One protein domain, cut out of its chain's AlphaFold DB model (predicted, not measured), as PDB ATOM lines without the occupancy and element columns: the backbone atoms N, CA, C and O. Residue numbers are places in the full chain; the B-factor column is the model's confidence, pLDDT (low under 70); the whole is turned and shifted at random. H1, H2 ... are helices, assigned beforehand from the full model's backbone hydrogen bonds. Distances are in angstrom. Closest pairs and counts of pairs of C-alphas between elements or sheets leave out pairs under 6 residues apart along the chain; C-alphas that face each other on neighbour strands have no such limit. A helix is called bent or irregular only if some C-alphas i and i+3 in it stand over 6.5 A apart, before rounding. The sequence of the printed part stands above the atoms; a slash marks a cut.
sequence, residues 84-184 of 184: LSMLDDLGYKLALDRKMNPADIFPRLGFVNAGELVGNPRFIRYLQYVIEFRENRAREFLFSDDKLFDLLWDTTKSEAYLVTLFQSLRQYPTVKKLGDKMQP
ATOM      1  N   LEU A  84     -29.560 -23.546  35.758       50.47
ATOM      2  CA  LEU A  84     -30.474 -23.768  34.628       50.47
ATOM      3  C   LEU A  84     -31.041 -22.453  34.077       50.47
ATOM      4  O   LEU A  84     -31.139 -22.309  32.859       50.47
ATOM      5  N   SER A  85     -31.292 -21.462  34.937       62.31
ATOM      6  CA  SER A  85     -31.686 -20.111  34.509       62.31
ATOM      7  C   SER A  85     -30.550 -19.289  33.897       62.31
ATOM      8  O   SER A  85     -30.786 -18.275  33.256       62.31
ATOM      9  N   MET A  86     -29.282 -19.684  34.057       63.94
ATOM     10  CA  MET A  86     -28.172 -18.777  33.743       63.94
ATOM     11  C   MET A  86     -27.995 -18.510  32.240       63.94
ATOM     12  O   MET A  86     -27.415 -17.495  31.862       63.94
ATOM     13  N   LEU A  87     -28.508 -19.405  31.392       77.19
ATOM     14  CA  LEU A  87     -28.520 -19.254  29.933       77.19
ATOM     15  C   LEU A  87     -29.924 -19.065  29.350       77.19
ATOM     16  O   LEU A  87     -30.057 -19.040  28.123       77.19
ATOM     17  N   ASP A  88     -30.952 -18.922  30.193       83.62
ATOM     18  CA  ASP A  88     -32.208 -18.342  29.726       83.62
ATOM     19  C   ASP A  88     -31.983 -16.862  29.360       83.62
ATOM     20  O   ASP A  88     -30.946 -16.272  29.676       83.62
ATOM     21  N   ASP A  89     -32.927 -16.239  28.658       84.81
ATOM     22  CA  ASP A  89     -32.741 -14.862  28.191       84.81
ATOM     23  C   ASP A  89     -32.549 -13.849  29.330       84.81
ATOM     24  O   ASP A  89     -31.928 -12.802  29.120       84.81
ATOM     25  N   LEU A  90     -33.056 -14.138  30.531       86.38
ATOM     26  CA  LEU A  90     -32.925 -13.269  31.695       86.38
ATOM     27  C   LEU A  90     -31.564 -13.453  32.374       86.38
ATOM     28  O   LEU A  90     -30.873 -12.466  32.629       86.38
ATOM     29  N   GLY A  91     -31.157 -14.693  32.639       85.81
ATOM     30  CA  GLY A  91     -29.859 -15.036  33.206       85.81
ATOM     31  C   GLY A  91     -28.715 -14.633  32.288       85.81
ATOM     32  O   GLY A  91     -27.728 -14.080  32.771       85.81
ATOM     33  N   TYR A  92     -28.892 -14.784  30.975       86.25
ATOM     34  CA  TYR A  92     -27.949 -14.322  29.963       86.25
ATOM     35  C   TYR A  92     -27.704 -12.811  30.065       86.25
ATOM     36  O   TYR A  92     -26.565 -12.364  30.222       86.25
ATOM     37  N   LYS A  93     -28.784 -12.016  30.044       88.12
ATOM     38  CA  LYS A  93     -28.706 -10.554  30.182       88.12
ATOM     39  C   LYS A  93     -28.086 -10.156  31.514       88.12
ATOM     40  O   LYS A  93     -27.167  -9.344  31.547       88.12
ATOM     41  N   LEU A  94     -28.516 -10.789  32.603       89.50
ATOM     42  CA  LEU A  94     -27.986 -10.515  33.933       89.50
ATOM     43  C   LEU A  94     -26.486 -10.829  34.031       89.50
ATOM     44  O   LEU A  94     -25.741 -10.073  34.655       89.50
ATOM     45  N   ALA A  95     -26.031 -11.925  33.424       88.94
ATOM     46  CA  ALA A  95     -24.624 -12.311  33.407       88.94
ATOM     47  C   ALA A  95     -23.764 -11.322  32.608       88.94
ATOM     48  O   ALA A  95     -22.613 -11.074  32.988       88.94
ATOM     49  N   LEU A  96     -24.301 -10.744  31.528       87.88
ATOM     50  CA  LEU A  96     -23.636  -9.686  30.761       87.88
ATOM     51  C   LEU A  96     -23.598  -8.368  31.540       87.88
ATOM     52  O   LEU A  96     -22.521  -7.784  31.688       87.88
ATOM     53  N   ASP A  97     -24.729  -7.948  32.110       88.00
ATOM     54  CA  ASP A  97     -24.847  -6.717  32.902       88.00
ATOM     55  C   ASP A  97     -23.893  -6.732  34.100       88.00
ATOM     56  O   ASP A  97     -23.197  -5.753  34.390       88.00
ATOM     57  N   ARG A  98     -23.810  -7.884  34.773       88.19
ATOM     58  CA  ARG A  98     -22.909  -8.105  35.909       88.19
ATOM     59  C   ARG A  98     -21.480  -8.441  35.499       88.19
ATOM     60  O   ARG A  98     -20.633  -8.551  36.382       88.19
ATOM     61  N   LYS A  99     -21.199  -8.587  34.198       89.50
ATOM     62  CA  LYS A  99     -19.868  -8.906  33.652       89.50
ATOM     63  C   LYS A  99     -19.249 -10.128  34.340       89.50
ATOM     64  O   LYS A  99     -18.088 -10.093  34.745       89.50
ATOM     65  N   MET A 100     -20.043 -11.178  34.525       91.44
ATOM     66  CA  MET A 100     -19.592 -12.390  35.210       91.44
ATOM     67  C   MET A 100     -18.469 -13.065  34.410       91.44
ATOM     68  O   MET A 100     -18.471 -13.043  33.186       91.44
ATOM     69  N   ASN A 101     -17.470 -13.642  35.075       93.06
ATOM     70  CA  ASN A 101     -16.411 -14.324  34.339       93.06
ATOM     71  C   ASN A 101     -16.986 -15.615  33.725       93.06
ATOM     72  O   ASN A 101     -17.601 -16.392  34.459       93.06
ATOM     73  N   PRO A 102     -16.784 -15.899  32.424       94.88
ATOM     74  CA  PRO A 102     -17.256 -17.146  31.828       94.88
ATOM     75  C   PRO A 102     -16.771 -18.416  32.544       94.88
ATOM     76  O   PRO A 102     -17.482 -19.423  32.527       94.88
ATOM     77  N   ALA A 103     -15.609 -18.374  33.206       94.12
ATOM     78  CA  ALA A 103     -15.110 -19.471  34.036       94.12
ATOM     79  C   ALA A 103     -16.001 -19.753  35.264       94.12
ATOM     80  O   ALA A 103     -16.112 -20.900  35.684       94.12
ATOM     81  N   ASP A 104     -16.686 -18.741  35.806       91.38
ATOM     82  CA  ASP A 104     -17.592 -18.891  36.957       91.38
ATOM     83  C   ASP A 104     -18.968 -19.429  36.548       91.38
ATOM     84  O   ASP A 104     -19.709 -19.967  37.378       91.38
ATOM     85  N   ILE A 105     -19.339 -19.231  35.281       92.12
ATOM     86  CA  ILE A 105     -20.624 -19.650  34.712       92.12
ATOM     87  C   ILE A 105     -20.570 -21.115  34.311       92.12
ATOM     88  O   ILE A 105     -21.492 -21.865  34.614       92.12
ATOM     89  N   PHE A 106     -19.498 -21.528  33.639       92.62
ATOM     90  CA  PHE A 106     -19.414 -22.847  33.020       92.62
ATOM     91  C   PHE A 106     -19.709 -24.020  33.974       92.62
ATOM     92  O   PHE A 106     -20.551 -24.849  33.621       92.62
ATOM     93  N   PRO A 107     -19.161 -24.073  35.208       89.81
ATOM     94  CA  PRO A 107     -19.468 -25.152  36.150       89.81
ATOM     95  C   PRO A 107     -20.947 -25.207  36.552       89.81
ATOM     96  O   PRO A 107     -21.480 -26.277  36.835       89.81
ATOM     97  N   ARG A 108     -21.638 -24.060  36.549       88.88
ATOM     98  CA  ARG A 108     -23.060 -23.954  36.917       88.88
ATOM     99  C   ARG A 108     -23.979 -24.548  35.855       88.88
ATOM    100  O   ARG A 108     -25.101 -24.933  36.163       88.88
ATOM    101  N   LEU A 109     -23.499 -24.652  34.616       87.69
ATOM    102  CA  LEU A 109     -24.236 -25.265  33.511       87.69
ATOM    103  C   LEU A 109     -24.273 -26.793  33.612       87.69
ATOM    104  O   LEU A 109     -25.113 -27.427  32.969       87.69
ATOM    105  N   GLY A 110     -23.401 -27.372  34.446       86.50
ATOM    106  CA  GLY A 110     -23.426 -28.786  34.794       86.50
ATOM    107  C   GLY A 110     -23.106 -29.713  33.626       86.50
ATOM    108  O   GLY A 110     -23.687 -30.790  33.562       86.50
ATOM    109  N   PHE A 111     -22.226 -29.302  32.705       88.25
ATOM    110  CA  PHE A 111     -21.699 -30.201  31.677       88.25
ATOM    111  C   PHE A 111     -20.831 -31.265  32.347       88.25
ATOM    112  O   PHE A 111     -19.806 -30.939  32.947       88.25
ATOM    113  N   VAL A 112     -21.255 -32.525  32.286       80.31
ATOM    114  CA  VAL A 112     -20.618 -33.605  33.063       80.31
ATOM    115  C   VAL A 112     -19.575 -34.376  32.249       80.31
ATOM    116  O   VAL A 112     -18.753 -35.091  32.816       80.31
ATOM    117  N   ASN A 113     -19.615 -34.278  30.919       84.69
ATOM    118  CA  ASN A 113     -18.726 -35.009  30.015       84.69
ATOM    119  C   ASN A 113     -18.658 -34.354  28.623       84.69
ATOM    120  O   ASN A 113     -19.458 -33.485  28.277       84.69
ATOM    121  N   ALA A 114     -17.720 -34.826  27.796       84.75
ATOM    122  CA  ALA A 114     -17.512 -34.335  26.433       84.75
ATOM    123  C   ALA A 114     -18.734 -34.485  25.511       84.75
ATOM    124  O   ALA A 114     -18.985 -33.619  24.670       84.75
ATOM    125  N   GLY A 115     -19.500 -35.570  25.669       84.94
ATOM    126  CA  GLY A 115     -20.678 -35.847  24.845       84.94
ATOM    127  C   GLY A 115     -21.779 -34.801  25.017       84.94
ATOM    128  O   GLY A 115     -22.518 -34.524  24.078       84.94
ATOM    129  N   GLU A 116     -21.846 -34.161  26.183       88.12
ATOM    130  CA  GLU A 116     -22.810 -33.099  26.465       88.12
ATOM    131  C   GLU A 116     -22.450 -31.747  25.847       88.12
ATOM    132  O   GLU A 116     -23.294 -30.854  25.863       88.12
ATOM    133  N   LEU A 117     -21.238 -31.559  25.322       92.38
ATOM    134  CA  LEU A 117     -20.827 -30.293  24.705       92.38
ATOM    135  C   LEU A 117     -21.175 -30.252  23.213       92.38
ATOM    136  O   LEU A 117     -21.640 -29.231  22.700       92.38
ATOM    137  N   VAL A 118     -20.968 -31.367  22.511       92.88
ATOM    138  CA  VAL A 118     -21.129 -31.450  21.055       92.88
ATOM    139  C   VAL A 118     -22.601 -31.280  20.674       92.88
ATOM    140  O   VAL A 118     -23.460 -32.048  21.094       92.88
ATOM    141  N   GLY A 119     -22.900 -30.256  19.872       87.25
ATOM    142  CA  GLY A 119     -24.259 -29.974  19.390       87.25
ATOM    143  C   GLY A 119     -25.253 -29.508  20.463       87.25
ATOM    144  O   GLY A 119     -26.437 -29.349  20.167       87.25
ATOM    145  N   ASN A 120     -24.809 -29.271  21.702       91.81
ATOM    146  CA  ASN A 120     -25.701 -28.868  22.783       91.81
ATOM    147  C   ASN A 120     -26.034 -27.371  22.698       91.81
ATOM    148  O   ASN A 120     -25.135 -26.539  22.850       91.81
ATOM    149  N   PRO A 121     -27.314 -26.985  22.544       91.06
ATOM    150  CA  PRO A 121     -27.696 -25.582  22.399       91.06
ATOM    151  C   PRO A 121     -27.318 -24.725  23.615       91.06
ATOM    152  O   PRO A 121     -27.003 -23.548  23.448       91.06
ATOM    153  N   ARG A 122     -27.271 -25.299  24.828       90.75
ATOM    154  CA  ARG A 122     -26.802 -24.580  26.027       90.75
ATOM    155  C   ARG A 122     -25.321 -24.248  25.922       90.75
ATOM    156  O   ARG A 122     -24.912 -23.138  26.240       90.75
ATOM    157  N   PHE A 123     -24.517 -25.182  25.427       94.25
ATOM    158  CA  PHE A 123     -23.100 -24.918  25.219       94.25
ATOM    159  C   PHE A 123     -22.881 -23.863  24.125       94.25
ATOM    160  O   PHE A 123     -22.090 -22.942  24.311       94.25
ATOM    161  N   ILE A 124     -23.662 -23.898  23.041       95.00
ATOM    162  CA  ILE A 124     -23.610 -22.849  22.010       95.00
ATOM    163  C   ILE A 124     -23.985 -21.474  22.583       95.00
ATOM    164  O   ILE A 124     -23.296 -20.493  22.305       95.00
ATOM    165  N   ARG A 125     -25.020 -21.394  23.426       93.62
ATOM    166  CA  ARG A 125     -25.415 -20.151  24.110       93.62
ATOM    167  C   ARG A 125     -24.326 -19.642  25.058       93.62
ATOM    168  O   ARG A 125     -24.065 -18.443  25.099       93.62
ATOM    169  N   TYR A 126     -23.646 -20.541  25.769       95.31
ATOM    170  CA  TYR A 126     -22.472 -20.196  26.571       95.31
ATOM    171  C   TYR A 126     -21.328 -19.635  25.714       95.31
ATOM    172  O   TYR A 126     -20.707 -18.643  26.081       95.31
ATOM    173  N   LEU A 127     -21.062 -20.212  24.541       96.00
ATOM    174  CA  LEU A 127     -20.029 -19.686  23.644       96.00
ATOM    175  C   LEU A 127     -20.404 -18.323  23.047       96.00
ATOM    176  O   LEU A 127     -19.531 -17.470  22.897       96.00
ATOM    177  N   GLN A 128     -21.684 -18.080  22.757       94.94
ATOM    178  CA  GLN A 128     -22.173 -16.743  22.389       94.94
ATOM    179  C   GLN A 128     -21.905 -15.736  23.513       94.94
ATOM    180  O   GLN A 128     -21.331 -14.680  23.260       94.94
ATOM    181  N   TYR A 129     -22.212 -16.114  24.758       94.50
ATOM    182  CA  TYR A 129     -21.889 -15.303  25.931       94.50
ATOM    183  C   TYR A 129     -20.392 -14.990  26.024       94.50
ATOM    184  O   TYR A 129     -20.018 -13.846  26.258       94.50
ATOM    185  N   VAL A 130     -19.523 -15.985  25.825       95.19
ATOM    186  CA  VAL A 130     -18.063 -15.799  25.841       95.19
ATOM    187  C   VAL A 130     -17.623 -14.776  24.793       95.19
ATOM    188  O   VAL A 130     -16.799 -13.912  25.096       95.19
ATOM    189  N   ILE A 131     -18.169 -14.848  23.577       94.38
ATOM    190  CA  ILE A 131     -17.859 -13.901  22.500       94.38
ATOM    191  C   ILE A 131     -18.282 -12.483  22.902       94.38
ATOM    192  O   ILE A 131     -17.447 -11.579  22.874       94.38
ATOM    193  N   GLU A 132     -19.524 -12.297  23.352       93.50
ATOM    194  CA  GLU A 132     -20.044 -10.985  23.771       93.50
ATOM    195  C   GLU A 132     -19.313 -10.429  25.006       93.50
ATOM    196  O   GLU A 132     -18.980  -9.242  25.094       93.50
ATOM    197  N   PHE A 133     -18.962 -11.295  25.957       92.31
ATOM    198  CA  PHE A 133     -18.143 -10.922  27.105       92.31
ATOM    199  C   PHE A 133     -16.795 -10.346  26.648       92.31
ATOM    200  O   PHE A 133     -16.363  -9.318  27.177       92.31
ATOM    201  N   ARG A 134     -16.159 -10.945  25.638       92.75
ATOM    202  CA  ARG A 134     -14.839 -10.543  25.122       92.75
ATOM    203  C   ARG A 134     -14.853  -9.327  24.196       92.75
ATOM    204  O   ARG A 134     -13.784  -8.774  23.955       92.75
ATOM    205  N   GLU A 135     -16.011  -8.856  23.726       89.75
ATOM    206  CA  GLU A 135     -16.085  -7.668  22.851       89.75
ATOM    207  C   GLU A 135     -15.425  -6.425  23.470       89.75
ATOM    208  O   GLU A 135     -14.877  -5.571  22.771       89.75
ATOM    209  N   ASN A 136     -15.411  -6.335  24.802       84.12
ATOM    210  CA  ASN A 136     -14.555  -5.382  25.490       84.12
ATOM    211  C   ASN A 136     -13.139  -5.958  25.624       84.12
ATOM    212  O   ASN A 136     -12.925  -6.884  26.405       84.12
ATOM    213  N   ARG A 137     -12.159  -5.340  24.953       75.25
ATOM    214  CA  ARG A 137     -10.745  -5.764  24.982       75.25
ATOM    215  C   ARG A 137     -10.162  -5.922  26.388       75.25
ATOM    216  O   ARG A 137      -9.333  -6.796  26.601       75.25
ATOM    217  N   ALA A 138     -10.599  -5.132  27.373       79.00
ATOM    218  CA  ALA A 138     -10.140  -5.302  28.755       79.00
ATOM    219  C   ALA A 138     -10.577  -6.653  29.358       79.00
ATOM    220  O   ALA A 138      -9.918  -7.181  30.249       79.00
ATOM    221  N   ARG A 139     -11.685  -7.221  28.868       83.56
ATOM    222  CA  ARG A 139     -12.243  -8.505  29.308       83.56
ATOM    223  C   ARG A 139     -11.714  -9.698  28.515       83.56
ATOM    224  O   ARG A 139     -11.735 -10.806  29.042       83.56
ATOM    225  N   GLU A 140     -11.168  -9.485  27.321       81.12
ATOM    226  CA  GLU A 140     -10.442 -10.525  26.582       81.12
ATOM    227  C   GLU A 140      -9.272 -11.084  27.412       81.12
ATOM    228  O   GLU A 140      -9.118 -12.296  27.529       81.12
ATOM    229  N   PHE A 141      -8.533 -10.215  28.112       82.88
ATOM    230  CA  PHE A 141      -7.480 -10.634  29.048       82.88
ATOM    231  C   PHE A 141      -8.009 -11.418  30.263       82.88
ATOM    232  O   PHE A 141      -7.294 -12.241  30.839       82.88
ATOM    233  N   LEU A 142      -9.261 -11.187  30.677       89.00
ATOM    234  CA  LEU A 142      -9.862 -11.900  31.810       89.00
ATOM    235  C   LEU A 142     -10.215 -13.342  31.440       89.00
ATOM    236  O   LEU A 142     -10.064 -14.236  32.277       89.00
ATOM    237  N   PHE A 143     -10.624 -13.572  30.193       94.12
ATOM    238  CA  PHE A 143     -11.000 -14.886  29.689       94.12
ATOM    239  C   PHE A 143     -10.504 -15.072  28.249       94.12
ATOM    240  O   PHE A 143     -11.264 -14.863  27.305       94.12
ATOM    241  N   SER A 144      -9.234 -15.451  28.086       93.31
ATOM    242  CA  SER A 144      -8.587 -15.678  26.787       93.31
ATOM    243  C   SER A 144      -9.018 -16.995  26.140       93.31
ATOM    244  O   SER A 144      -9.698 -17.818  26.757       93.31
ATOM    245  N   ASP A 145      -8.615 -17.198  24.888       93.56
ATOM    246  CA  ASP A 145      -8.796 -18.471  24.188       93.56
ATOM    247  C   ASP A 145      -8.129 -19.633  24.918       93.56
ATOM    248  O   ASP A 145      -8.799 -20.634  25.138       93.56
ATOM    249  N   ASP A 146      -6.905 -19.461  25.418       93.19
ATOM    250  CA  ASP A 146      -6.217 -20.488  26.215       93.19
ATOM    251  C   ASP A 146      -7.044 -20.901  27.440       93.19
ATOM    252  O   ASP A 146      -7.252 -22.083  27.679       93.19
ATOM    253  N   LYS A 147      -7.645 -19.938  28.157       94.88
ATOM    254  CA  LYS A 147      -8.520 -20.246  29.303       94.88
ATOM    255  C   LYS A 147      -9.775 -21.015  28.898       94.88
ATOM    256  O   LYS A 147     -10.261 -21.838  29.669       94.88
ATOM    257  N   LEU A 148     -10.329 -20.728  27.719       95.31
ATOM    258  CA  LEU A 148     -11.444 -21.508  27.187       95.31
ATOM    259  C   LEU A 148     -10.976 -22.911  26.790       95.31
ATOM    260  O   LEU A 148     -11.680 -23.871  27.081       95.31
ATOM    261  N   PHE A 149      -9.814 -23.038  26.151       94.69
ATOM    262  CA  PHE A 149      -9.245 -24.331  25.790       94.69
ATOM    263  C   PHE A 149      -9.013 -25.193  27.029       94.69
ATOM    264  O   PHE A 149      -9.507 -26.315  27.065       94.69
ATOM    265  N   ASP A 150      -8.359 -24.652  28.057       94.06
ATOM    266  CA  ASP A 150      -8.082 -25.344  29.318       94.06
ATOM    267  C   ASP A 150      -9.374 -25.822  29.987       94.06
ATOM    268  O   ASP A 150      -9.481 -26.976  30.395       94.06
ATOM    269  N   LEU A 151     -10.405 -24.971  30.019       94.38
ATOM    270  CA  LEU A 151     -11.718 -25.315  30.571       94.38
ATOM    271  C   LEU A 151     -12.382 -26.483  29.820       94.38
ATOM    272  O   LEU A 151     -12.973 -27.383  30.427       94.38
ATOM    273  N   LEU A 152     -12.290 -26.482  28.489       94.12
ATOM    274  CA  LEU A 152     -12.836 -27.554  27.659       94.12
ATOM    275  C   LEU A 152     -11.998 -28.825  27.777       94.12
ATOM    276  O   LEU A 152     -12.565 -29.908  27.908       94.12
ATOM    277  N   TRP A 153     -10.672 -28.704  27.793       93.88
ATOM    278  CA  TRP A 153      -9.755 -29.808  28.045       93.88
ATOM    279  C   TRP A 153     -10.038 -30.454  29.396       93.88
ATOM    280  O   TRP A 153     -10.107 -31.677  29.488       93.88
ATOM    281  N   ASP A 154     -10.294 -29.662  30.433       92.25
ATOM    282  CA  ASP A 154     -10.628 -30.172  31.757       92.25
ATOM    283  C   ASP A 154     -11.940 -30.950  31.797       92.25
ATOM    284  O   ASP A 154     -12.075 -31.885  32.588       92.25
ATOM    285  N   THR A 155     -12.864 -30.623  30.898       90.88
ATOM    286  CA  THR A 155     -14.160 -31.299  30.781       90.88
ATOM    287  C   THR A 155     -14.081 -32.565  29.929       90.88
ATOM    288  O   THR A 155     -14.754 -33.554  30.220       90.88
ATOM    289  N   THR A 156     -13.293 -32.552  28.850       92.00
ATOM    290  CA  THR A 156     -13.251 -33.659  27.882       92.00
ATOM    291  C   THR A 156     -12.113 -34.641  28.125       92.00
ATOM    292  O   THR A 156     -12.277 -35.829  27.851       92.00
ATOM    293  N   LYS A 157     -10.961 -34.145  28.595       91.19
ATOM    294  CA  LYS A 157      -9.688 -34.867  28.749       91.19
ATOM    295  C   LYS A 157      -9.315 -35.690  27.507       91.19
ATOM    296  O   LYS A 157      -8.758 -36.781  27.616       91.19
ATOM    297  N   SER A 158      -9.661 -35.189  26.317       92.94
ATOM    298  CA  SER A 158      -9.459 -35.900  25.055       92.94
ATOM    299  C   SER A 158      -9.342 -34.943  23.871       92.94
ATOM    300  O   SER A 158     -10.270 -34.201  23.547       92.94
ATOM    301  N   GLU A 159      -8.207 -35.019  23.177       93.00
ATOM    302  CA  GLU A 159      -7.922 -34.226  21.979       93.00
ATOM    303  C   GLU A 159      -8.909 -34.531  20.846       93.00
ATOM    304  O   GLU A 159      -9.485 -33.616  20.263       93.00
ATOM    305  N   ALA A 160      -9.189 -35.814  20.592       93.00
ATOM    306  CA  ALA A 160     -10.146 -36.231  19.568       93.00
ATOM    307  C   ALA A 160     -11.544 -35.627  19.799       93.00
ATOM    308  O   ALA A 160     -12.214 -35.205  18.850       93.00
ATOM    309  N   TYR A 161     -11.970 -35.529  21.063       93.81
ATOM    310  CA  TYR A 161     -13.223 -34.861  21.410       93.81
ATOM    311  C   TYR A 161     -13.160 -33.351  21.208       93.81
ATOM    312  O   TYR A 161     -14.129 -32.794  20.701       93.81
ATOM    313  N   LEU A 162     -12.057 -32.684  21.558       93.88
ATOM    314  CA  LEU A 162     -11.909 -31.247  21.298       93.88
ATOM    315  C   LEU A 162     -11.931 -30.934  19.801       93.88
ATOM    316  O   LEU A 162     -12.643 -30.023  19.383       93.88
ATOM    317  N   VAL A 163     -11.236 -31.727  18.984       94.56
ATOM    318  CA  VAL A 163     -11.272 -31.594  17.522       94.56
ATOM    319  C   VAL A 163     -12.705 -31.746  17.011       94.56
ATOM    320  O   VAL A 163     -13.194 -30.887  16.276       94.56
ATOM    321  N   THR A 164     -13.409 -32.792  17.452       94.88
ATOM    322  CA  THR A 164     -14.816 -33.028  17.085       94.88
ATOM    323  C   THR A 164     -15.712 -31.871  17.534       94.88
ATOM    324  O   THR A 164     -16.571 -31.411  16.779       94.88
ATOM    325  N   LEU A 165     -15.490 -31.355  18.744       95.19
ATOM    326  CA  LEU A 165     -16.228 -30.228  19.295       95.19
ATOM    327  C   LEU A 165     -16.038 -28.982  18.431       95.19
ATOM    328  O   LEU A 165     -17.032 -28.439  17.951       95.19
ATOM    329  N   PHE A 166     -14.800 -28.559  18.175       94.94
ATOM    330  CA  PHE A 166     -14.517 -27.358  17.386       94.94
ATOM    331  C   PHE A 166     -15.001 -27.477  15.940       94.94
ATOM    332  O   PHE A 166     -15.579 -26.524  15.411       94.94
ATOM    333  N   GLN A 167     -14.884 -28.659  15.330       94.69
ATOM    334  CA  GLN A 167     -15.487 -28.927  14.024       94.69
ATOM    335  C   GLN A 167     -17.009 -28.754  14.061       94.69
ATOM    336  O   GLN A 167     -17.571 -28.091  13.187       94.69
ATOM    337  N   SER A 168     -17.678 -29.274  15.097       94.44
ATOM    338  CA  SER A 168     -19.129 -29.130  15.256       94.44
ATOM    339  C   SER A 168     -19.574 -27.676  15.433       94.44
ATOM    340  O   SER A 168     -20.700 -27.341  15.079       94.44
ATOM    341  N   LEU A 169     -18.711 -26.777  15.924       95.00
ATOM    342  CA  LEU A 169     -19.060 -25.360  16.087       95.00
ATOM    343  C   LEU A 169     -19.234 -24.631  14.749       95.00
ATOM    344  O   LEU A 169     -19.947 -23.630  14.680       95.00
ATOM    345  N   ARG A 170     -18.632 -25.138  13.667       93.50
ATOM    346  CA  ARG A 170     -18.665 -24.503  12.338       93.50
ATOM    347  C   ARG A 170     -20.054 -24.419  11.723       93.50
ATOM    348  O   ARG A 170     -20.292 -23.546  10.888       93.50
ATOM    349  N   GLN A 171     -20.962 -25.300  12.136       94.38
ATOM    350  CA  GLN A 171     -22.351 -25.287  11.674       94.38
ATOM    351  C   GLN A 171     -23.164 -24.120  12.259       94.38
ATOM    352  O   GLN A 171     -24.250 -23.829  11.766       94.38
ATOM    353  N   TYR A 172     -22.646 -23.430  13.283       94.94
ATOM    354  CA  TYR A 172     -23.323 -22.320  13.949       94.94
ATOM    355  C   TYR A 172     -22.666 -20.985  13.567       94.94
ATOM    356  O   TYR A 172     -21.575 -20.678  14.058       94.94
ATOM    357  N   PRO A 173     -23.315 -20.138  12.743       94.44
ATOM    358  CA  PRO A 173     -22.708 -18.908  12.230       94.44
ATOM    359  C   PRO A 173     -22.138 -17.977  13.309       94.44
ATOM    360  O   PRO A 173     -21.086 -17.375  13.099       94.44
ATOM    361  N   THR A 174     -22.787 -17.891  14.475       94.69
ATOM    362  CA  THR A 174     -22.387 -16.997  15.576       94.69
ATOM    363  C   THR A 174     -21.080 -17.403  16.255       94.69
ATOM    364  O   THR A 174     -20.361 -16.542  16.744       94.69
ATOM    365  N   VAL A 175     -20.762 -18.701  16.295       95.69
ATOM    366  CA  VAL A 175     -19.564 -19.235  16.976       95.69
ATOM    367  C   VAL A 175     -18.574 -19.877  16.005       95.69
ATOM    368  O   VAL A 175     -17.509 -20.327  16.419       95.69
ATOM    369  N   LYS A 176     -18.873 -19.871  14.701       95.44
ATOM    370  CA  LYS A 176     -18.025 -20.451  13.655       95.44
ATOM    371  C   LYS A 176     -16.583 -19.950  13.726       95.44
ATOM    372  O   LYS A 176     -15.665 -20.758  13.742       95.44
ATOM    373  N   LYS A 177     -16.387 -18.629  13.826       93.88
ATOM    374  CA  LYS A 177     -15.044 -18.025  13.908       93.88
ATOM    375  C   LYS A 177     -14.247 -18.529  15.113       93.88
ATOM    376  O   LYS A 177     -13.036 -18.665  15.016       93.88
ATOM    377  N   LEU A 178     -14.925 -18.803  16.230       93.81
ATOM    378  CA  LEU A 178     -14.294 -19.380  17.413       93.81
ATOM    379  C   LEU A 178     -13.887 -20.833  17.144       93.81
ATOM    380  O   LEU A 178     -12.747 -21.189  17.401       93.81
ATOM    381  N   GLY A 179     -14.772 -21.641  16.554       92.88
ATOM    382  CA  GLY A 179     -14.439 -23.009  16.139       92.88
ATOM    383  C   GLY A 179     -13.262 -23.073  15.160       92.88
ATOM    384  O   GLY A 179     -12.399 -23.931  15.300       92.88
ATOM    385  N   ASP A 180     -13.187 -22.132  14.216       93.69
ATOM    386  CA  ASP A 180     -12.074 -22.029  13.267       93.69
ATOM    387  C   ASP A 180     -10.753 -21.642  13.945       93.69
ATOM    388  O   ASP A 180      -9.707 -22.156  13.567       93.69
ATOM    389  N   LYS A 181     -10.801 -20.751  14.943       92.31
ATOM    390  CA  LYS A 181      -9.616 -20.269  15.667       92.31
ATOM    391  C   LYS A 181      -9.057 -21.296  16.655       92.31
ATOM    392  O   LYS A 181      -7.850 -21.353  16.837       92.31
ATOM    393  N   MET A 182      -9.935 -22.052  17.313       89.38
ATOM    394  CA  MET A 182      -9.579 -22.977  18.397       89.38
ATOM    395  C   MET A 182      -9.168 -24.364  17.906       89.38
ATOM    396  O   MET A 182      -8.778 -25.204  18.715       89.38
ATOM    397  N   GLN A 183      -9.308 -24.639  16.609       80.75
ATOM    398  CA  GLN A 183      -8.881 -25.916  16.067       80.75
ATOM    399  C   GLN A 183      -7.347 -26.026  16.179       80.75
ATOM    400  O   GLN A 183      -6.666 -25.100  15.736       80.75
ATOM    401  N   PRO A 184      -6.819 -27.112  16.777       61.09
ATOM    402  CA  PRO A 184      -5.382 -27.365  16.807       61.09
ATOM    403  C   PRO A 184      -4.808 -27.601  15.404       61.09
ATOM    404  O   PRO A 184      -5.572 -28.041  14.505       61.09
TER     405      PRO A 184
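Overview. This is residues 84 to 184 of the 184 residues of the protein "RXLR_WY domain-containing protein" of Phytophthora cactorum (UniProt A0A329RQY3). The longest helix, H3, lies nearest the middle, with H1 and H2 along it at shallow tilts, and a helical hairpin of H6 and H7 is set crosswise to this group, H6 about perpendicular to H3. H5 runs much the same way as H2 and makes a corner with H6, while the short H4 lies at the turn after H3. The printed part has 101 residues with seven named helices, H1 to H7 in order along the chain, and no named strand; the class is all helix. It is compact, with a radius of gyration of the C-alphas of 12.7 A, and rounded, spanning 35 by 28 by 24 A.

Arrangement. H3, residues 121 to 134, is the hub. H2, residues 102 to 109, touches it and runs opposite ways at a shallow tilt of 16 degrees, a helical hairpin; their closest C-alphas are those of Pro 102 and Val 130, 6.2 A apart. H1, residues 89 to 97, touches residues 129 to 133 of H3 alone and runs the same way at a shallow tilt of 22 degrees; the closest C-alphas, of Leu 96 and Phe 133, are 6.7 A apart. H4, residues 137 to 140, only just touches H3, with 3 pairs of C-alphas within 8 A and only at the corner; the closest, of Arg 134 and Glu 140, are 4.6 A apart. H5, residues 145 to 156, is close to H2 but not clearly touching, the C-alphas of Ala 103 and Leu 151 being closest at 7.6 A. H6, residues 159 to 169, touches H5 only at the corner, at a steep tilt of 64 degrees, with the C-alphas of Thr 156 and Leu 162 closest at 7.1 A. H6 and H7, residues 176 to 182, touch as a helical hairpin at a shallow tilt of 22 degrees; the closest C-alphas, of Phe 166 and Gly 179, are 4.5 A apart. H3 and H7 are near each other, and H3 and H5 are apart. Every O i to N i+4 pair is within hydrogen-bond range in H1, H3, H5, H6 and H7, and 2 of 4 are in H2; H4 is too short for such a pair.

Along the chain. H3 is 20.0 A long from first to last C-alpha, H5 16.3 A, H6 15.4 A and H1 12.3 A. H1 begins at C-alpha 89 (-32.741, -14.862, 28.191), and H7 ends at C-alpha 182 (-9.579, -22.977, 18.397). H2 is irregular, but only just: C-alphas 104 and 107 are 6.6 A apart.

Size, cuts and confidence. The two C-alphas farthest apart, of Asp 97 and Ala 160, are 35.6 A apart. The printed part has no cut. The link from H2 to H3, 11 residues, is long. The mean pLDDT of the printed part is 89.6; residues 84 to 86 and residue 184 are under 70.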